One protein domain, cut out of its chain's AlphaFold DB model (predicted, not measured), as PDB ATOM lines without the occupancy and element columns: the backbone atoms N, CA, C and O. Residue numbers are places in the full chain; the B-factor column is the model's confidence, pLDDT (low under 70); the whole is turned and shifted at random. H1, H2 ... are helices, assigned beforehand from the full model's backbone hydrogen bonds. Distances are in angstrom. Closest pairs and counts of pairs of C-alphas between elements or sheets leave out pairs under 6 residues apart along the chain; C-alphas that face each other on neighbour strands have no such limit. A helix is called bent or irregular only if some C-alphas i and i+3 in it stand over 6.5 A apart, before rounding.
ATOM      1  N   SER A 422     256.740 236.542 293.245       79.56
ATOM      2  CA  SER A 422     255.302 236.332 293.457       79.56
ATOM      3  C   SER A 422     254.972 235.413 294.635       79.56
ATOM      4  O   SER A 422     253.872 235.491 295.183       79.56
ATOM      5  N   TRP A 423     255.917 234.573 295.069       79.12
ATOM      6  CA  TRP A 423     255.744 233.671 296.211       79.12
ATOM      7  C   TRP A 423     255.328 234.402 297.498       79.12
ATOM      8  O   TRP A 423     254.488 233.918 298.257       79.12
ATOM      9  N   LEU A 424     255.871 235.604 297.726       82.38
ATOM     10  CA  LEU A 424     255.549 236.416 298.901       82.38
ATOM     11  C   LEU A 424     254.061 236.775 298.958       82.38
ATOM     12  O   LEU A 424     253.454 236.724 300.029       82.38
ATOM     13  N   PHE A 425     253.471 237.100 297.807       82.25
ATOM     14  CA  PHE A 425     252.061 237.457 297.718       82.25
ATOM     15  C   PHE A 425     251.172 236.272 298.071       82.25
ATOM     16  O   PHE A 425     250.312 236.403 298.938       82.25
ATOM     17  N   GLN A 426     251.436 235.099 297.494       82.88
ATOM     18  CA  GLN A 426     250.682 233.891 297.825       82.88
ATOM     19  C   GLN A 426     250.793 233.553 299.318       82.88
ATOM     20  O   GLN A 426     249.786 233.255 299.961       82.88
ATOM     21  N   ARG A 427     251.991 233.680 299.906       82.50
ATOM     22  CA  ARG A 427     252.184 233.475 301.347       82.50
ATOM     23  C   ARG A 427     251.377 234.470 302.184       82.50
ATOM     24  O   ARG A 427     250.752 234.046 303.152       82.50
ATOM     25  N   SER A 428     251.337 235.745 301.792       84.38
ATOM     26  CA  SER A 428     250.540 236.786 302.466       84.38
ATOM     27  C   SER A 428     249.022 236.598 302.325       84.38
ATOM     28  O   SER A 428     248.269 237.065 303.173       84.38
ATOM     29  N   MET A 429     248.570 235.880 301.290       87.12
ATOM     30  CA  MET A 429     247.159 235.548 301.051       87.12
ATOM     31  C   MET A 429     246.724 234.226 301.710       87.12
ATOM     32  O   MET A 429     245.552 233.862 301.639       87.12
ATOM     33  N   SER A 430     247.652 233.497 302.335       84.69
ATOM     34  CA  SER A 430     247.380 232.252 303.064       84.69
ATOM     35  C   SER A 430     247.272 232.504 304.567       84.69
ATOM     36  O   SER A 430     247.885 233.433 305.081       84.69
ATOM     37  N   VAL A 431     246.542 231.659 305.291       80.06
ATOM     38  CA  VAL A 431     246.476 231.714 306.760       80.06
ATOM     39  C   VAL A 431     247.180 230.480 307.330       80.06
ATOM     40  O   VAL A 431     247.032 229.362 306.829       80.06
ATOM     41  N   GLY A 432     248.032 230.686 308.334       67.31
ATOM     42  CA  GLY A 432     248.851 229.634 308.936       67.31
ATOM     43  C   GLY A 432     248.656 229.560 310.452       67.31
ATOM     44  O   GLY A 432     248.387 230.588 311.067       67.31
ATOM     45  N   PRO A 433     248.877 228.388 311.073       58.62
ATOM     46  CA  PRO A 433     248.630 228.170 312.505       58.62
ATOM     47  C   PRO A 433     249.609 228.919 313.432       58.62
ATOM     48  O   PRO A 433     249.444 228.929 314.647       58.62
ATOM     49  N   TRP A 434     250.660 229.524 312.873       55.81
ATOM     50  CA  TRP A 434     251.819 230.035 313.610       55.81
ATOM     51  C   TRP A 434     251.604 231.424 314.230       55.81
ATOM     52  O   TRP A 434     252.319 231.781 315.162       55.81
ATOM     53  N   PHE A 435     250.621 232.190 313.742       60.91
ATOM     54  CA  PHE A 435     250.220 233.488 314.295       60.91
ATOM     55  C   PHE A 435     248.718 233.710 314.088       60.91
ATOM     56  O   PHE A 435     248.245 233.738 312.954       60.91
ATOM     57  N   GLN A 436     247.979 233.918 315.180       71.75
ATOM     58  CA  GLN A 436     246.564 234.290 315.116       71.75
ATOM     59  C   GLN A 436     246.436 235.772 314.751       71.75
ATOM     60  O   GLN A 436     246.408 236.654 315.610       71.75
ATOM     61  N   PHE A 437     246.411 236.054 313.452       80.44
ATOM     62  CA  PHE A 437     246.045 237.374 312.953       80.44
ATOM     63  C   PHE A 437     244.526 237.583 313.035       80.44
ATOM     64  O   PHE A 437     243.772 236.608 313.054       80.44
ATOM     65  N   PRO A 438     244.055 238.844 313.058       88.06
ATOM     66  CA  PRO A 438     242.637 239.141 312.890       88.06
ATOM     67  C   PRO A 438     242.064 238.430 311.659       88.06
ATOM     68  O   PRO A 438     242.723 238.362 310.621       88.06
ATOM     69  N   SER A 439     240.832 237.928 311.750       89.81
ATOM     70  CA  SER A 439     240.198 237.168 310.660       89.81
ATOM     71  C   SER A 439     240.083 237.965 309.354       89.81
ATOM     72  O   SER A 439     240.014 237.389 308.274       89.81
ATOM     73  N   ASP A 440     240.052 239.296 309.436       91.00
ATOM     74  CA  ASP A 440     239.989 240.215 308.298       91.00
ATOM     75  C   ASP A 440     241.373 240.627 307.762       91.00
ATOM     76  O   ASP A 440     241.460 241.435 306.836       91.00
ATOM     77  N   HIS A 441     242.466 240.082 308.306       90.25
ATOM     78  CA  HIS A 441     243.828 240.491 307.965       90.25
ATOM     79  C   HIS A 441     244.124 240.396 306.462       90.25
ATOM     80  O   HIS A 441     244.621 241.362 305.880       90.25
ATOM     81  N   VAL A 442     243.789 239.265 305.834       91.50
ATOM     82  CA  VAL A 442     244.027 239.048 304.398       91.50
ATOM     83  C   VAL A 442     243.218 240.044 303.562       91.50
ATOM     84  O   VAL A 442     243.760 240.663 302.647       91.50
ATOM     85  N   ASN A 443     241.957 240.289 303.936       93.31
ATOM     86  CA  ASN A 443     241.103 241.285 303.286       93.31
ATOM     87  C   ASN A 443     241.689 242.701 303.399       93.31
ATOM     88  O   ASN A 443     241.739 243.416 302.400       93.31
ATOM     89  N   GLN A 444     242.205 243.096 304.569       91.62
ATOM     90  CA  GLN A 444     242.845 244.404 304.766       91.62
ATOM     91  C   GLN A 444     244.107 244.576 303.908       91.62
ATOM     92  O   GLN A 444     244.298 245.626 303.292       91.62
ATOM     93  N   VAL A 445     244.974 243.556 303.867       91.31
ATOM     94  CA  VAL A 445     246.216 243.583 303.074       91.31
ATOM     95  C   VAL A 445     245.889 243.712 301.590       91.31
ATOM     96  O   VAL A 445     246.452 244.566 300.905       91.31
ATOM     97  N   LEU A 446     244.943 242.911 301.100       93.00
ATOM     98  CA  LEU A 446     244.564 242.914 299.695       93.00
ATOM     99  C   LEU A 446     243.840 244.198 299.293       93.00
ATOM    100  O   LEU A 446     244.212 244.798 298.286       93.00
ATOM    101  N   ALA A 447     242.887 244.678 300.097       92.44
ATOM    102  CA  ALA A 447     242.208 245.950 299.853       92.44
ATOM    103  C   ALA A 447     243.200 247.122 299.803       92.44
ATOM    104  O   ALA A 447     243.102 247.975 298.921       92.44
ATOM    105  N   CYS A 448     244.199 247.136 300.692       91.88
ATOM    106  CA  CYS A 448     245.263 248.134 300.667       91.88
ATOM    107  C   CYS A 448     246.117 248.025 299.395       91.88
ATOM    108  O   CYS A 448     246.332 249.031 298.721       91.88
ATOM    109  N   ASN A 449     246.586 246.821 299.046       91.94
ATOM    110  CA  ASN A 449     247.417 246.595 297.861       91.94
ATOM    111  C   ASN A 449     246.706 247.061 296.586       91.94
ATOM    112  O   ASN A 449     247.221 247.870 295.816       91.94
ATOM    113  N   PHE A 450     245.479 246.590 296.392       93.00
ATOM    114  CA  PHE A 450     244.675 246.892 295.219       93.00
ATOM    115  C   PHE A 450     244.218 248.355 295.173       93.00
ATOM    116  O   PHE A 450     244.224 248.958 294.099       93.00
ATOM    117  N   GLY A 451     243.911 248.965 296.322       92.62
ATOM    118  CA  GLY A 451     243.631 250.398 296.419       92.62
ATOM    119  C   GLY A 451     244.826 251.258 295.995       92.62
ATOM    120  O   GLY A 451     244.670 252.178 295.193       92.62
ATOM    121  N   VAL A 452     246.032 250.915 296.457       93.50
ATOM    122  CA  VAL A 452     247.279 251.581 296.044       93.50
ATOM    123  C   VAL A 452     247.526 251.398 294.546       93.50
ATOM    124  O   VAL A 452     247.771 252.378 293.844       93.50
ATOM    125  N   MET A 453     247.415 250.172 294.024       93.56
ATOM    126  CA  MET A 453     247.615 249.905 292.594       93.56
ATOM    127  C   MET A 453     246.608 250.651 291.709       93.56
ATOM    128  O   MET A 453     246.986 251.135 290.647       93.56
ATOM    129  N   LYS A 454     245.356 250.813 292.155       91.69
ATOM    130  CA  LYS A 454     244.345 251.622 291.456       91.69
ATOM    131  C   LYS A 454     244.753 253.089 291.346       91.69
ATOM    132  O   LYS A 454     244.597 253.672 290.281       91.69
ATOM    133  N   VAL A 455     245.294 253.673 292.419       92.88
ATOM    134  CA  VAL A 455     245.785 255.065 292.413       92.88
ATOM    135  C   VAL A 455     247.008 255.221 291.506       92.88
ATOM    136  O   VAL A 455     247.123 256.218 290.800       92.88
ATOM    137  N   LEU A 456     247.903 254.230 291.493       92.75
ATOM    138  CA  LEU A 456     249.087 254.215 290.625       92.75
ATOM    139  C   LEU A 456     248.758 253.946 289.143       92.75
ATOM    140  O   LEU A 456     249.589 254.199 288.268       92.75
ATOM    141  N   GLY A 457     247.549 253.457 288.859       90.94
ATOM    142  CA  GLY A 457     247.008 253.263 287.520       90.94
ATOM    143  C   GLY A 457     247.431 251.964 286.828       90.94
ATOM    144  O   GLY A 457     248.150 251.115 287.360       90.94
ATOM    145  N   ASP A 458     246.981 251.823 285.581       87.25
ATOM    146  CA  ASP A 458     247.050 250.581 284.798       87.25
ATOM    147  C   ASP A 458     248.466 250.039 284.578       87.25
ATOM    148  O   ASP A 458     248.652 248.824 284.513       87.25
ATOM    149  N   LYS A 459     249.478 250.916 284.517       87.44
ATOM    150  CA  LYS A 459     250.889 250.514 284.385       87.44
ATOM    151  C   LYS A 459     251.391 249.710 285.585       87.44
ATOM    152  O   LYS A 459     252.361 248.975 285.443       87.44
ATOM    153  N   VAL A 460     250.756 249.858 286.750       89.19
ATOM    154  CA  VAL A 460     251.089 249.101 287.962       89.19
ATOM    155  C   VAL A 460     250.105 247.958 288.189       89.19
ATOM    156  O   VAL A 460     250.525 246.840 288.478       89.19
ATOM    157  N   LEU A 461     248.807 248.217 288.020       90.06
ATOM    158  CA  LEU A 461     247.754 247.240 288.296       90.06
ATOM    159  C   LEU A 461     247.774 246.045 287.329       90.06
ATOM    160  O   LEU A 461     247.672 244.899 287.761       90.06
ATOM    161  N   ARG A 462     247.910 246.280 286.019       85.88
ATOM    162  CA  ARG A 462     247.745 245.217 285.010       85.88
ATOM    163  C   ARG A 462     248.838 244.151 285.038       85.88
ATOM    164  O   ARG A 462     248.470 242.979 284.994       85.88
ATOM    165  N   PRO A 463     250.138 244.492 285.161       86.94
ATOM    166  CA  PRO A 463     251.178 243.473 285.269       86.94
ATOM    167  C   PRO A 463     250.959 242.527 286.458       86.94
ATOM    168  O   PRO A 463     251.240 241.336 286.367       86.94
ATOM    169  N   PHE A 464     250.390 243.031 287.560       87.25
ATOM    170  CA  PHE A 464     250.001 242.194 288.694       87.25
ATOM    171  C   PHE A 464     248.843 241.252 288.343       87.25
ATOM    172  O   PHE A 464     248.933 240.053 288.588       87.25
ATOM    173  N   LEU A 465     247.784 241.775 287.720       86.31
ATOM    174  CA  LEU A 465     246.605 240.990 287.330       86.31
ATOM    175  C   LEU A 465     246.873 239.932 286.251       86.31
ATOM    176  O   LEU A 465     246.096 238.994 286.118       86.31
ATOM    177  N   GLN A 466     247.937 240.097 285.465       81.75
ATOM    178  CA  GLN A 466     248.307 239.208 284.358       81.75
ATOM    179  C   GLN A 466     249.545 238.347 284.663       81.75
ATOM    180  O   GLN A 466     250.131 237.767 283.753       81.75
ATOM    181  N   ASP A 467     249.969 238.269 285.931       81.75
ATOM    182  CA  ASP A 467     251.147 237.505 286.376       81.75
ATOM    183  C   ASP A 467     252.465 237.853 285.665       81.75
ATOM    184  O   ASP A 467     253.341 237.004 285.459       81.75
ATOM    185  N   THR A 468     252.631 239.115 285.294       80.81
ATOM    186  CA  THR A 468     253.836 239.647 284.655       80.81
ATOM    187  C   THR A 468     254.495 240.655 285.583       80.81
ATOM    188  O   THR A 468     254.705 241.812 285.242       80.81
ATOM    189  N   ILE A 469     254.815 240.212 286.805       86.19
ATOM    190  CA  ILE A 469     255.422 241.063 287.835       86.19
ATOM    191  C   ILE A 469     256.708 241.710 287.313       86.19
ATOM    192  O   ILE A 469     257.658 241.030 286.926       86.19
ATOM    193  N   GLN A 470     256.735 243.039 287.358       90.81
ATOM    194  CA  GLN A 470     257.849 243.877 286.927       90.81
ATOM    195  C   GLN A 470     258.417 244.654 288.113       90.81
ATOM    196  O   GLN A 470     257.691 245.016 289.041       90.81
ATOM    197  N   PHE A 471     259.713 244.970 288.048       92.94
ATOM    198  CA  PHE A 471     260.431 245.644 289.130       92.94
ATOM    199  C   PHE A 471     259.767 246.955 289.585       92.94
ATOM    200  O   PHE A 471     259.477 247.126 290.769       92.94
ATOM    201  N   LEU A 472     259.519 247.885 288.655       92.75
ATOM    202  CA  LEU A 472     259.017 249.218 288.996       92.75
ATOM    203  C   LEU A 472     257.574 249.178 289.544       92.75
ATOM    204  O   LEU A 472     257.369 249.707 290.638       92.75
ATOM    205  N   PRO A 473     256.597 248.515 288.887       92.06
ATOM    206  CA  PRO A 473     255.270 248.278 289.459       92.06
ATOM    207  C   PRO A 473     255.290 247.682 290.867       92.06
ATOM    208  O   PRO A 473     254.629 248.207 291.760       92.06
ATOM    209  N   LEU A 474     256.091 246.633 291.078       92.00
ATOM    210  CA  LEU A 474     256.231 245.972 292.374       92.00
ATOM    211  C   LEU A 474     256.779 246.925 293.445       92.00
ATOM    212  O   LEU A 474     256.263 246.987 294.557       92.00
ATOM    213  N   THR A 475     257.811 247.696 293.105       94.00
ATOM    214  CA  THR A 475     258.431 248.660 294.025       94.00
ATOM    215  C   THR A 475     257.441 249.746 294.441       94.00
ATOM    216  O   THR A 475     257.345 250.086 295.623       94.00
ATOM    217  N   LEU A 476     256.686 250.284 293.478       94.38
ATOM    218  CA  LEU A 476     255.696 251.331 293.723       94.38
ATOM    219  C   LEU A 476     254.529 250.819 294.571       94.38
ATOM    220  O   LEU A 476     254.137 251.503 295.516       94.38
ATOM    221  N   SER A 477     254.006 249.620 294.287       92.00
ATOM    222  CA  SER A 477     252.910 249.041 295.072       92.00
ATOM    223  C   SER A 477     253.343 248.751 296.508       92.00
ATOM    224  O   SER A 477     252.668 249.173 297.444       92.00
ATOM    225  N   MET A 478     254.513 248.134 296.704       90.75
ATOM    226  CA  MET A 478     255.050 247.864 298.039       90.75
ATOM    227  C   MET A 478     255.287 249.148 298.829       90.75
ATOM    228  O   MET A 478     254.847 249.244 299.971       90.75
ATOM    229  N   THR A 479     255.924 250.150 298.219       93.00
ATOM    230  CA  THR A 479     256.180 251.445 298.868       93.00
ATOM    231  C   THR A 479     254.874 252.147 299.227       93.00
ATOM    232  O   THR A 479     254.711 252.605 300.356       93.00
ATOM    233  N   GLY A 480     253.910 252.183 298.305       93.62
ATOM    234  CA  GLY A 480     252.596 252.767 298.561       93.62
ATOM    235  C   GLY A 480     251.856 252.059 299.697       93.62
ATOM    236  O   GLY A 480     251.283 252.728 300.553       93.62
ATOM    237  N   MET A 481     251.938 250.727 299.777       92.50
ATOM    238  CA  MET A 481     251.376 249.969 300.896       92.50
ATOM    239  C   MET A 481     252.039 250.292 302.242       92.50
ATOM    240  O   MET A 481     251.324 250.399 303.237       92.50
ATOM    241  N   MET A 482     253.369 250.485 302.289       92.44
ATOM    242  CA  MET A 482     254.065 250.885 303.528       92.44
ATOM    243  C   MET A 482     253.479 252.175 304.108       92.44
ATOM    244  O   MET A 482     253.324 252.291 305.320       92.44
ATOM    245  N   PHE A 483     253.165 253.143 303.244       93.56
ATOM    246  CA  PHE A 483     252.611 254.430 303.660       93.56
ATOM    247  C   PHE A 483     251.110 254.365 303.941       93.56
ATOM    248  O   PHE A 483     250.644 254.998 304.884       93.56
ATOM    249  N   ALA A 484     250.354 253.611 303.141       91.38
ATOM    250  CA  ALA A 484     248.904 253.520 303.275       91.38
ATOM    251  C   ALA A 484     248.473 252.702 304.503       91.38
ATOM    252  O   ALA A 484     247.494 253.056 305.158       91.38
ATOM    253  N   ASN A 485     249.187 251.620 304.830       89.81
ATOM    254  CA  ASN A 485     248.862 250.766 305.972       89.81
ATOM    255  C   ASN A 485     250.116 250.087 306.569       89.81
ATOM    256  O   ASN A 485     250.308 248.873 306.416       89.81
ATOM    257  N   PRO A 486     250.967 250.839 307.292       90.75
ATOM    258  CA  PRO A 486     252.208 250.306 307.863       90.75
ATOM    259  C   PRO A 486     251.960 249.151 308.843       90.75
ATOM    260  O   PRO A 486     252.751 248.210 308.918       90.75
ATOM    261  N   LEU A 487     250.836 249.185 309.569       88.75
ATOM    262  CA  LEU A 487     250.472 248.133 310.511       88.75
ATOM    263  C   LEU A 487     250.156 246.816 309.792       88.75
ATOM    264  O   LEU A 487     250.691 245.777 310.178       88.75
ATOM    265  N   ALA A 488     249.336 246.835 308.735       83.12
ATOM    266  CA  ALA A 488     249.027 245.622 307.975       83.12
ATOM    267  C   ALA A 488     250.282 245.008 307.351       83.12
ATOM    268  O   ALA A 488     250.458 243.794 307.406       83.12
ATOM    269  N   ILE A 489     251.198 245.829 306.841       86.12
ATOM    270  CA  ILE A 489     252.459 245.318 306.311       86.12
ATOM    271  C   ILE A 489     253.347 244.740 307.406       86.12
ATOM    272  O   ILE A 489     253.920 243.673 307.205       86.12
ATOM    273  N   SER A 490     253.463 245.387 308.567       86.62
ATOM    274  CA  SER A 490     254.259 244.823 309.662       86.62
ATOM    275  C   SER A 490     253.778 243.415 310.046       86.62
ATOM    276  O   SER A 490     254.598 242.528 310.281       86.62
ATOM    277  N   ARG A 491     252.459 243.170 309.990       86.56
ATOM    278  CA  ARG A 491     251.864 241.835 310.160       86.56
ATOM    279  C   ARG A 491     252.268 240.875 309.044       86.56
ATOM    280  O   ARG A 491     252.681 239.766 309.358       86.56
ATOM    281  N   VAL A 492     252.248 241.304 307.779       85.31
ATOM    282  CA  VAL A 492     252.734 240.487 306.649       85.31
ATOM    283  C   VAL A 492     254.207 240.108 306.831       85.31
ATOM    284  O   VAL A 492     254.568 238.951 306.638       85.31
ATOM    285  N   LEU A 493     255.066 241.044 307.248       86.38
ATOM    286  CA  LEU A 493     256.484 240.760 307.498       86.38
ATOM    287  C   LEU A 493     256.665 239.715 308.613       86.38
ATOM    288  O   LEU A 493     257.487 238.808 308.476       86.38
ATOM    289  N   LEU A 494     255.865 239.800 309.681       85.31
ATOM    290  CA  LEU A 494     255.842 238.801 310.757       85.31
ATOM    291  C   LEU A 494     255.314 237.440 310.277       85.31
ATOM    292  O   LEU A 494     255.905 236.413 310.596       85.31
ATOM    293  N   GLN A 495     254.240 237.434 309.485       83.31
ATOM    294  CA  GLN A 495     253.613 236.230 308.931       83.31
ATOM    295  C   GLN A 495     254.553 235.462 308.001       83.31
ATOM    296  O   GLN A 495     254.612 234.232 308.022       83.31
ATOM    297  N   VAL A 496     255.267 236.192 307.147       81.94
ATOM    298  CA  VAL A 496     256.195 235.625 306.169       81.94
ATOM    299  C   VAL A 496     257.453 235.108 306.866       81.94
ATOM    300  O   VAL A 496     257.962 234.045 306.509       81.94
ATOM    301  N   GLY A 497     257.929 235.828 307.882       84.50
ATOM    302  CA  GLY A 497     259.096 235.456 308.670       84.50
ATOM    303  C   GLY A 497     260.437 235.785 307.993       84.50
ATOM    304  O   GLY A 497     260.523 235.964 306.773       84.50
ATOM    305  N   PRO A 498     261.529 235.853 308.778       85.19
ATOM    306  CA  PRO A 498     262.818 236.372 308.317       85.19
ATOM    307  C   PRO A 498     263.464 235.526 307.212       85.19
ATOM    308  O   PRO A 498     264.070 236.078 306.297       85.19
ATOM    309  N   ASN A 499     263.301 234.200 307.252       85.19
ATOM    310  CA  ASN A 499     263.894 233.298 306.260       85.19
ATOM    311  C   ASN A 499     263.293 233.519 304.866       85.19
ATOM    312  O   ASN A 499     264.021 233.660 303.883       85.19
ATOM    313  N   THR A 500     261.963 233.590 304.780       83.38
ATOM    314  CA  THR A 500     261.272 233.820 303.509       83.38
ATOM    315  C   THR A 500     261.492 235.246 303.010       83.38
ATOM    316  O   THR A 500     261.700 235.428 301.813       83.38
ATOM    317  N   LEU A 501     261.541 236.246 303.900       86.56
ATOM    318  CA  LEU A 501     261.884 237.622 303.525       86.56
ATOM    319  C   LEU A 501     263.307 237.741 302.967       86.56
ATOM    320  O   LEU A 501     263.505 238.397 301.946       86.56
ATOM    321  N   GLY A 502     264.287 237.086 303.596       88.25
ATOM    322  CA  GLY A 502     265.669 237.072 303.118       88.25
ATOM    323  C   GLY A 502     265.790 236.459 301.722       88.25
ATOM    324  O   GLY A 502     266.393 237.063 300.836       88.25
ATOM    325  N   GLY A 503     265.153 235.304 301.496       86.81
ATOM    326  CA  GLY A 503     265.100 234.675 300.171       86.81
ATOM    327  C   GLY A 503     264.396 235.552 299.132       86.81
ATOM    328  O   GLY A 503     264.910 235.760 298.035       86.81
ATOM    329  N   TRP A 504     263.262 236.149 299.499       88.81
ATOM    330  CA  TRP A 504     262.533 237.064 298.625       88.81
ATOM    331  C   TRP A 504     263.360 238.295 298.237       88.81
ATOM    332  O   TRP A 504     263.343 238.696 297.075       88.81
ATOM    333  N   PHE A 505     264.140 238.861 299.162       90.69
ATOM    334  CA  PHE A 505     264.991 240.016 298.870       90.69
ATOM    335  C   PHE A 505     266.050 239.699 297.802       90.69
ATOM    336  O   PHE A 505     266.323 240.530 296.937       90.69
ATOM    337  N   VAL A 506     266.586 238.473 297.792       92.00
ATOM    338  CA  VAL A 506     267.478 238.000 296.720       92.00
ATOM    339  C   VAL A 506     266.748 237.979 295.374       92.00
ATOM    340  O   VAL A 506     267.292 238.450 294.374       92.00
ATOM    341  N   HIS A 507     265.506 237.489 295.335       91.19
ATOM    342  CA  HIS A 507     264.693 237.484 294.115       91.19
ATOM    343  C   HIS A 507     264.350 238.903 293.640       91.19
ATOM    344  O   HIS A 507     264.428 239.182 292.447       91.19
ATOM    345  N   TYR A 508     264.053 239.817 294.563       91.62
ATOM    346  CA  TYR A 508     263.793 241.225 294.272       91.62
ATOM    347  C   TYR A 508     265.020 241.939 293.683       91.62
ATOM    348  O   TYR A 508     264.912 242.615 292.659       91.62
ATOM    349  N   LEU A 509     266.210 241.738 294.265       94.19
ATOM    350  CA  LEU A 509     267.459 242.265 293.703       94.19
ATOM    351  C   LEU A 509     267.770 241.654 292.334       94.19
ATOM    352  O   LEU A 509     268.193 242.368 291.425       94.19
ATOM    353  N   ALA A 510     267.520 240.356 292.154       92.94
ATOM    354  CA  ALA A 510     267.661 239.725 290.849       92.94
ATOM    355  C   ALA A 510     266.692 240.336 289.826       92.94
ATOM    356  O   ALA A 510     267.109 240.621 288.709       92.94
ATOM    357  N   LEU A 511     265.438 240.609 290.198       92.31
ATOM    358  CA  LEU A 511     264.467 241.266 289.321       92.31
ATOM    359  C   LEU A 511     264.967 242.651 288.886       92.31
ATOM    360  O   LEU A 511     264.954 242.950 287.695       92.31
ATOM    361  N   PHE A 512     265.502 243.449 289.818       94.69
ATOM    362  CA  PHE A 512     266.166 244.716 289.498       94.69
ATOM    363  C   PHE A 512     267.305 244.533 288.487       94.69
ATOM    364  O   PHE A 512     267.340 245.213 287.459       94.69
ATOM    365  N   THR A 513     268.229 243.602 288.750       94.00
ATOM    366  CA  THR A 513     269.360 243.335 287.852       94.00
ATOM    367  C   THR A 513     268.885 242.902 286.470       94.00
ATOM    368  O   THR A 513     269.403 243.395 285.472       94.00
ATOM    369  N   TYR A 514     267.883 242.028 286.385       93.06
ATOM    370  CA  TYR A 514     267.342 241.549 285.116       93.06
ATOM    371  C   TYR A 514     266.680 242.675 284.327       93.06
ATOM    372  O   TYR A 514     266.948 242.817 283.136       93.06
ATOM    373  N   THR A 515     265.890 243.521 284.990       92.06
ATOM    374  CA  THR A 515     265.334 244.731 284.381       92.06
ATOM    375  C   THR A 515     266.449 245.640 283.858       92.06
ATOM    376  O   THR A 515     266.416 246.020 282.690       92.06
ATOM    377  N   ALA A 516     267.478 245.941 284.655       93.19
ATOM    378  CA  ALA A 516     268.594 246.785 284.223       93.19
ATOM    379  C   ALA A 516     269.361 246.184 283.029       93.19
ATOM    380  O   ALA A 516     269.651 246.885 282.057       93.19
ATOM    381  N   MET A 517     269.650 244.880 283.068       91.62
ATOM    382  CA  MET A 517     270.333 244.174 281.981       91.62
ATOM    383  C   MET A 517     269.492 244.135 280.707       91.62
ATOM    384  O   MET A 517     270.046 244.304 279.623       91.62
ATOM    385  N   HIS A 518     268.171 243.972 280.806       88.94
ATOM    386  CA  HIS A 518     267.284 244.048 279.647       88.94
ATOM    387  C   HIS A 518     267.431 245.396 278.927       88.94
ATOM    388  O   HIS A 518     267.674 245.422 277.720       88.94
ATOM    389  N   TRP A 519     267.380 246.512 279.658       88.31
ATOM    390  CA  TRP A 519     267.555 247.846 279.076       88.31
ATOM    391  C   TRP A 519     268.940 248.039 278.448       88.31
ATOM    392  O   TRP A 519     269.038 248.480 277.303       88.31
ATOM    393  N   LEU A 520     270.003 247.654 279.158       90.12
ATOM    394  CA  LEU A 520     271.386 247.809 278.690       90.12
ATOM    395  C   LEU A 520     271.699 246.950 277.456       90.12
ATOM    396  O   LEU A 520     272.421 247.386 276.561       90.12
ATOM    397  N   LEU A 521     271.158 245.731 277.394       87.44
ATOM    398  CA  LEU A 521     271.462 244.761 276.341       87.44
ATOM    399  C   LEU A 521     270.503 244.826 275.148       87.44
ATOM    400  O   LEU A 521     270.796 244.233 274.110       87.44
ATOM    401  N   THR A 522     269.382 245.546 275.243       85.56
ATOM    402  CA  THR A 522     268.408 245.665 274.145       85.56
ATOM    403  C   THR A 522     269.020 246.196 272.836       85.56
ATOM    404  O   THR A 522     268.773 245.579 271.794       85.56
ATOM    405  N   PRO A 523     269.848 247.263 272.828       87.06
ATOM    406  CA  PRO A 523     270.499 247.740 271.603       87.06
ATOM    407  C   PRO A 523     271.418 246.681 270.985       87.06
ATOM    408  O   PRO A 523     271.353 246.420 269.783       87.06
ATOM    409  N   LEU A 524     272.216 246.007 271.820       84.31
ATOM    410  CA  LEU A 524     273.105 244.933 271.384       84.31
ATOM    411  C   LEU A 524     272.315 243.758 270.800       84.31
ATOM    412  O   LEU A 524     272.682 243.213 269.764       84.31
ATOM    413  N   ARG A 525     271.199 243.381 271.428       80.00
ATOM    414  CA  ARG A 525     270.329 242.304 270.949       80.00
ATOM    415  C   ARG A 525     269.740 242.610 269.575       80.00
ATOM    416  O   ARG A 525     269.687 241.704 268.742       80.00
ATOM    417  N   LYS A 526     269.304 243.852 269.333       79.75
ATOM    418  CA  LYS A 526     268.815 244.293 268.015       79.75
ATOM    419  C   LYS A 526     269.912 244.142 266.962       79.75
ATOM    420  O   LYS A 526     269.706 243.419 265.992       79.75
ATOM    421  N   ALA A 527     271.108 244.665 267.240       79.00
ATOM    422  CA  ALA A 527     272.258 244.544 266.344       79.00
ATOM    423  C   ALA A 527     272.651 243.078 266.068       79.00
ATOM    424  O   ALA A 527     272.920 242.708 264.930       79.00
ATOM    425  N   VAL A 528     272.639 242.207 267.087       74.06
ATOM    426  CA  VAL A 528     272.928 240.769 266.927       74.06
ATOM    427  C   VAL A 528     271.856 240.066 266.088       74.06
ATOM    428  O   VAL A 528     272.191 239.194 265.285       74.06
ATOM    429  N   ARG A 529     270.572 240.417 266.249       68.62
ATOM    430  CA  ARG A 529     269.477 239.856 265.439       68.62
ATOM    431  C   ARG A 529     269.575 240.280 263.974       68.62
ATOM    432  O   ARG A 529     269.427 239.429 263.100       68.62
ATOM    433  N   GLU A 530     269.875 241.551 263.730       69.88
ATOM    434  CA  GLU A 530     270.087 242.110 262.391       69.88
ATOM    435  C   GLU A 530     271.307 241.473 261.712       69.88
ATOM    436  O   GLU A 530     271.207 240.968 260.594       69.88
ATOM    437  N   ALA A 531     272.439 241.374 262.419       62.03
ATOM    438  CA  ALA A 531     273.659 240.744 261.912       62.03
ATOM    439  C   ALA A 531     273.502 239.235 261.644       62.03
ATOM    440  O   ALA A 531     274.174 238.680 260.775       62.03
ATOM    441  N   ALA A 532     272.609 238.557 262.370       58.22
ATOM    442  CA  ALA A 532     272.301 237.145 262.155       58.22
ATOM    443  C   ALA A 532     271.382 236.890 260.941       58.22
ATOM    444  O   ALA A 532     271.023 235.734 260.709       58.22
ATOM    445  N   GLY A 533     270.995 237.926 260.180       44.47
ATOM    446  CA  GLY A 533     270.141 237.795 258.995       44.47
ATOM    447  C   GLY A 533     268.742 237.267 259.313       44.47
ATOM    448  O   GLY A 533     268.099 236.662 258.458       44.47
ATOM    449  N   VAL A 534     268.281 237.442 260.555       47.03
ATOM    450  CA  VAL A 534     266.946 237.018 260.974       47.03
ATOM    451  C   VAL A 534     265.963 238.112 260.570       47.03
ATOM    452  O   VAL A 534     265.451 238.850 261.411       47.03
ATOM    453  N   GLU A 535     265.672 238.218 259.271       34.72
ATOM    454  CA  GLU A 535     264.346 238.696 258.890       34.72
ATOM    455  C   GLU A 535     263.347 237.758 259.571       34.72
ATOM    456  O   GLU A 535     263.494 236.529 259.532       34.72
ATOM    457  N   ARG A 536     262.360 238.325 260.271       36.53
ATOM    458  CA  ARG A 536     261.210 237.551 260.732       36.53
ATOM    459  C   ARG A 536     260.594 236.929 259.480       36.53
ATOM    460  O   ARG A 536     259.806 237.582 258.809       36.53
ATOM    461  N   ASN A 537     260.917 235.671 259.188       30.75
ATOM    462  CA  ASN A 537     260.109 234.834 258.314       30.75
ATOM    463  C   ASN A 537     258.785 234.578 259.043       30.75
ATOM    464  O   ASN A 537     258.519 233.489 259.544       30.75
ATOM    465  N   VAL A 538     257.948 235.613 259.114       33.19
ATOM    466  CA  VAL A 538     256.511 235.432 259.044       33.19
ATOM    467  C   VAL A 538     256.310 234.871 257.646       33.19
ATOM    468  O   VAL A 538     256.315 235.615 256.669       33.19
ATOM    469  N   LEU A 539     256.258 233.542 257.526       31.31
ATOM    470  CA  LEU A 539     255.753 232.934 256.304       31.31
ATOM    471  C   LEU A 539     254.393 233.601 256.041       31.31
ATOM    472  O   LEU A 539     253.549 233.571 256.943       31.31
ATOM    473  N   PRO A 540     254.185 234.249 254.881       25.44
ATOM    474  CA  PRO A 540     252.883 234.792 254.539       25.44
ATOM    475  C   PRO A 540     251.838 233.691 254.708       25.44
ATOM    476  O   PRO A 540     252.064 232.550 254.289       25.44
ATOM    477  N   ALA A 541     250.711 234.010 255.345       29.11
ATOM    478  CA  ALA A 541     249.593 233.084 255.435       29.11
ATOM    479  C   ALA A 541     249.226 232.624 254.011       29.11
ATOM    480  O   ALA A 541     248.797 233.430 253.192       29.11
ATOM    481  N   GLY A 542     249.472 231.347 253.699       31.05
ATOM    482  CA  GLY A 542     249.118 230.744 252.409       31.05
ATOM    483  C   GLY A 542     250.253 230.099 251.607       31.05
ATOM    484  O   GLY A 542     249.957 229.354 250.676       31.05
ATOM    485  N   THR A 543     251.535 230.278 251.945       25.67
ATOM    486  CA  THR A 543     252.613 229.569 251.229       25.67
ATOM    487  C   THR A 543     252.946 228.234 251.897       25.67
ATOM    488  O   THR A 543     253.684 228.153 252.879       25.67
ATOM    489  N   ARG A 544     252.405 227.139 251.340       28.38
ATOM    490  CA  ARG A 544     252.936 225.790 251.596       28.38
ATOM    491  C   ARG A 544     254.404 225.771 251.144       28.38
ATOM    492  O   ARG A 544     254.657 226.119 249.989       28.38
ATOM    493  N   PRO A 545     255.374 225.361 251.983       29.95
ATOM    494  CA  PRO A 545     256.697 225.053 251.463       29.95
ATOM    495  C   PRO A 545     256.549 223.905 250.452       29.95
ATOM    496  O   PRO A 545     255.751 222.990 250.689       29.95
ATOM    497  N   PRO A 546     257.257 223.943 249.312       25.31
ATOM    498  CA  PRO A 546     257.184 222.862 248.346       25.31
ATOM    499  C   PRO A 546     257.603 221.551 249.018       25.31
ATOM    500  O   PRO A 546     258.597 221.496 249.740       25.31
ATOM    501  N   LEU A 547     256.847 220.483 248.752       33.47
ATOM    502  CA  LEU A 547     257.132 219.093 249.138       33.47
ATOM    503  C   LEU A 547     258.349 218.512 248.381       33.47
ATOM    504  O   LEU A 547     258.402 217.319 248.096       33.47
ATOM    505  N   SER A 548     259.332 219.338 248.020       26.98
ATOM    506  CA  SER A 548     260.590 218.881 247.443       26.98
ATOM    507  C   SER A 548     261.634 218.775 248.551       26.98
ATOM    508  O   SER A 548     261.839 219.702 249.331       26.98
ATOM    509  N   GLY A 549     262.276 217.608 248.640       29.59
ATOM    510  CA  GLY A 549     263.283 217.234 249.636       29.59
ATOM    511  C   GLY A 549     264.601 218.006 249.543       29.59
ATOM    512  O   GLY A 549     265.668 217.400 249.553       29.59
ATOM    513  N   VAL A 550     264.547 219.334 249.468       24.94
ATOM    514  CA  VAL A 550     265.708 220.199 249.652       24.94
ATOM    515  C   VAL A 550     265.819 220.454 251.157       24.94
ATOM    516  O   VAL A 550     264.921 221.071 251.737       24.94
ATOM    517  N   PRO A 551     266.878 219.977 251.841       27.41
ATOM    518  CA  PRO A 551     267.116 220.405 253.207       27.41
ATOM    519  C   PRO A 551     267.225 221.929 253.176       27.41
ATOM    520  O   PRO A 551     267.881 222.469 252.289       27.41
ATOM    521  N   LEU A 552     266.608 222.633 254.126       34.16
ATOM    522  CA  LEU A 552     266.914 224.042 254.381       34.16
ATOM    523  C   LEU A 552     268.389 224.135 254.818       34.16
ATOM    524  O   LEU A 552     268.712 224.230 256.001       34.16
ATOM    525  N   THR A 553     269.300 224.053 253.849       32.62
ATOM    526  CA  THR A 553     270.736 224.269 253.958       32.62
ATOM    527  C   THR A 553     270.966 225.769 254.005       32.62
ATOM    528  O   THR A 553     271.468 226.389 253.075       32.62
ATOM    529  N   SER A 554     270.569 226.366 255.118       36.09
ATOM    530  CA  SER A 554     271.121 227.628 255.582       36.09
ATOM    531  C   SER A 554     271.551 227.399 257.028       36.09
ATOM    532  O   SER A 554     270.863 227.724 257.990       36.09
ATOM    533  N   SER A 555     272.687 226.713 257.170       42.41
ATOM    534  CA  SER A 555     273.391 226.457 258.433       42.41
ATOM    535  C   SER A 555     274.175 227.677 258.933       42.41
ATOM    536  O   SER A 555     274.868 227.597 259.949       42.41
ATOM    537  N   LYS A 556     274.070 228.829 258.259       41.97
ATOM    538  CA  LYS A 556     274.671 230.077 258.729       41.97
ATOM    539  C   LYS A 556     273.857 230.599 259.918       41.97
ATOM    540  O   LYS A 556     272.767 231.125 259.748       41.97
ATOM    541  N   GLY A 557     274.385 230.424 261.133       49.78
ATOM    542  CA  GLY A 557     273.905 231.129 262.332       49.78
ATOM    543  C   GLY A 557     273.252 230.290 263.438       49.78
ATOM    544  O   GLY A 557     272.825 230.863 264.438       49.78
ATOM    545  N   ARG A 558     273.198 228.955 263.328       66.06
ATOM    546  CA  ARG A 558     272.677 228.060 264.389       66.06
ATOM    547  C   ARG A 558     273.757 227.110 264.919       66.06
ATOM    548  O   ARG A 558     273.652 225.893 264.796       66.06
ATOM    549  N   SER A 559     274.832 227.683 265.457       80.81
ATOM    550  CA  SER A 559     275.856 226.949 266.204       80.81
ATOM    551  C   SER A 559     275.453 226.832 267.678       80.81
ATOM    552  O   SER A 559     274.561 227.541 268.145       80.81
ATOM    553  N   ARG A 560     276.139 225.980 268.452       83.81
ATOM    554  CA  ARG A 560     275.931 225.943 269.911       83.81
ATOM    555  C   ARG A 560     276.201 227.312 270.542       83.81
ATOM    556  O   ARG A 560     275.438 227.747 271.392       83.81
ATOM    557  N   SER A 561     277.226 228.033 270.086       84.56
ATOM    558  CA  SER A 561     277.542 229.371 270.599       84.56
ATOM    559  C   SER A 561     276.415 230.377 270.348       84.56
ATOM    560  O   SER A 561     276.090 231.158 271.239       84.56
ATOM    561  N   SER A 562     275.779 230.346 269.168       83.38
ATOM    562  CA  SER A 562     274.639 231.228 268.898       83.38
ATOM    563  C   SER A 562     273.386 230.817 269.671       83.38
ATOM    564  O   SER A 562     272.657 231.697 270.121       83.38
ATOM    565  N   PHE A 563     273.171 229.515 269.903       87.25
ATOM    566  CA  PHE A 563     272.142 229.023 270.825       87.25
ATOM    567  C   PHE A 563     272.337 229.621 272.224       87.25
ATOM    568  O   PHE A 563     271.445 230.308 272.719       87.25
ATOM    569  N   TRP A 564     273.523 229.456 272.818       88.25
ATOM    570  CA  TRP A 564     273.842 229.982 274.150       88.25
ATOM    571  C   TRP A 564     273.634 231.494 274.248       88.25
ATOM    572  O   TRP A 564     272.974 231.969 275.170       88.25
ATOM    573  N   LEU A 565     274.128 232.252 273.265       86.62
ATOM    574  CA  LEU A 565     273.978 233.705 273.243       86.62
ATOM    575  C   LEU A 565     272.501 234.135 273.167       86.62
ATOM    576  O   LEU A 565     272.084 235.050 273.875       86.62
ATOM    577  N   ARG A 566     271.684 233.456 272.351       86.12
ATOM    578  CA  ARG A 566     270.238 233.721 272.267       86.12
ATOM    579  C   ARG A 566     269.528 233.398 273.578       86.12
ATOM    580  O   ARG A 566     268.731 234.208 274.036       86.12
ATOM    581  N   ARG A 567     269.834 232.252 274.201       90.56
ATOM    582  CA  ARG A 567     269.241 231.866 275.495       90.56
ATOM    583  C   ARG A 567     269.626 232.828 276.619       90.56
ATOM    584  O   ARG A 567     268.805 233.101 277.493       90.56
ATOM    585  N   LEU A 568     270.833 233.392 276.570       88.06
ATOM    586  CA  LEU A 568     271.251 234.437 277.498       88.06
ATOM    587  C   LEU A 568     270.391 235.700 277.342       88.06
ATOM    588  O   LEU A 568     269.882 236.205 278.334       88.06
ATOM    589  N   PHE A 569     270.169 236.189 276.117       86.00
ATOM    590  CA  PHE A 569     269.286 237.344 275.902       86.00
ATOM    591  C   PHE A 569     267.844 237.082 276.337       86.00
ATOM    592  O   PHE A 569     267.225 237.957 276.940       86.00
ATOM    593  N   ASP A 570     267.329 235.883 276.065       85.94
ATOM    594  CA  ASP A 570     265.995 235.488 276.507       85.94
ATOM    595  C   ASP A 570     265.911 235.485 278.043       85.94
ATOM    596  O   ASP A 570     264.948 235.990 278.610       85.94
ATOM    597  N   THR A 571     266.945 235.009 278.740       87.56
ATOM    598  CA  THR A 571     266.990 235.020 280.214       87.56
ATOM    599  C   THR A 571     266.710 236.413 280.782       87.56
ATOM    600  O   THR A 571     265.865 236.556 281.663       87.56
ATOM    601  N   TRP A 572     267.359 237.447 280.243       87.06
ATOM    602  CA  TRP A 572     267.181 238.823 280.714       87.06
ATOM    603  C   TRP A 572     265.819 239.407 280.356       87.06
ATOM    604  O   TRP A 572     265.183 240.033 281.196       87.06
ATOM    605  N   GLU A 573     265.359 239.193 279.123       84.62
ATOM    606  CA  GLU A 573     264.051 239.669 278.677       84.62
ATOM    607  C   GLU A 573     262.920 239.052 279.506       84.62
ATOM    608  O   GLU A 573     262.207 239.777 280.199       84.62
ATOM    609  N   TYR A 574     262.810 237.724 279.524       82.44
ATOM    610  CA  TYR A 574     261.698 237.037 280.181       82.44
ATOM    611  C   TYR A 574     261.799 237.078 281.710       82.44
ATOM    612  O   TYR A 574     260.785 237.146 282.399       82.44
ATOM    613  N   GLY A 575     263.012 237.066 282.271       84.94
ATOM    614  CA  GLY A 575     263.181 237.191 283.719       84.94
ATOM    615  C   GLY A 575     262.875 238.598 284.248       84.94
ATOM    616  O   GLY A 575     262.615 238.747 285.441       84.94
ATOM    617  N   SER A 576     262.863 239.620 283.382       86.31
ATOM    618  CA  SER A 576     262.480 240.990 283.751       86.31
ATOM    619  C   SER A 576     260.965 241.247 283.745       86.31
ATOM    620  O   SER A 576     260.525 242.236 284.333       86.31
ATOM    621  N   GLY A 577     260.181 240.394 283.071       83.56
ATOM    622  CA  GLY A 577     258.742 240.586 282.851       83.56
ATOM    623  C   GLY A 577     258.384 241.678 281.830       83.56
ATOM    624  O   GLY A 577     257.216 242.057 281.731       83.56
TER     625      GLY A 577
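Overview. This is residues 422 to 577 of the 654 residues of an uncharacterized protein of Haematococcus lacustris (UniProt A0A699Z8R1). One long bent helix, H5, runs through an elongated model: H1 to H4 gather into a head beside its short arm H5a and the first part of its long arm H5b, and H6 folds back on H5b. Residues 535 to 555 stick out as a loop. The 156 printed residues, with six named helices and no named strand, are all helix in class and only just extended, close to loose, with a radius of gyration of the C-alphas of 22.6 A and spans of 70 by 33 by 30 A.

Arrangement. H5, residues 486 to 531, assigned as one helix by its hydrogen bonds, is bent, with C-alphas 495 and 498 9.2 A apart; its arms H5a, residues 486 to 495, and H5b, residues 498 to 531, are about perpendicular at 81 degrees. H5b is irregular, with C-alphas 520 and 523 7.1 A apart. H6, residues 560 to 576, touches H5b with residues 569 to 576 alone, closest C-alphas Thr 515 and Ser 576, 4.7 A. H4, residues 471 to 484, touches H5b with residue 471 alone, closest C-alphas Phe 471 and Phe 512, 5.8 A. H2, residues 441 to 456, touches H4 at a steep tilt of 62 degrees, closest C-alphas Met 453 and Ser 477, 5.9 A. H2 and H3, residues 458 to 465, form a helical hairpin, closest C-alphas Met 453 and Leu 461, 5.1 A. H1, residues 423 to 428, touches H5b, closest C-alphas Leu 424 and Trp 504, 7.0 A. Every O i to N i+4 pair is within hydrogen-bond range in H1, H2, H4, H5a and H6, against 2 of 4 in H3 and 28 of 30 in H5b.

Along the chain. H1 begins at C-alpha 423 (255.744, 233.671, 296.211) and H6, 24.5 A long, ends at C-alpha 576 (262.480, 240.990, 283.751). H5b measures 47.9 A and H2 22.7 A.

Size, cuts and confidence. The printed part has no cut. The links H1 to H2 and H5 to H6 are long. Residues 432 to 435 and 529 to 558 have pLDDT under 70.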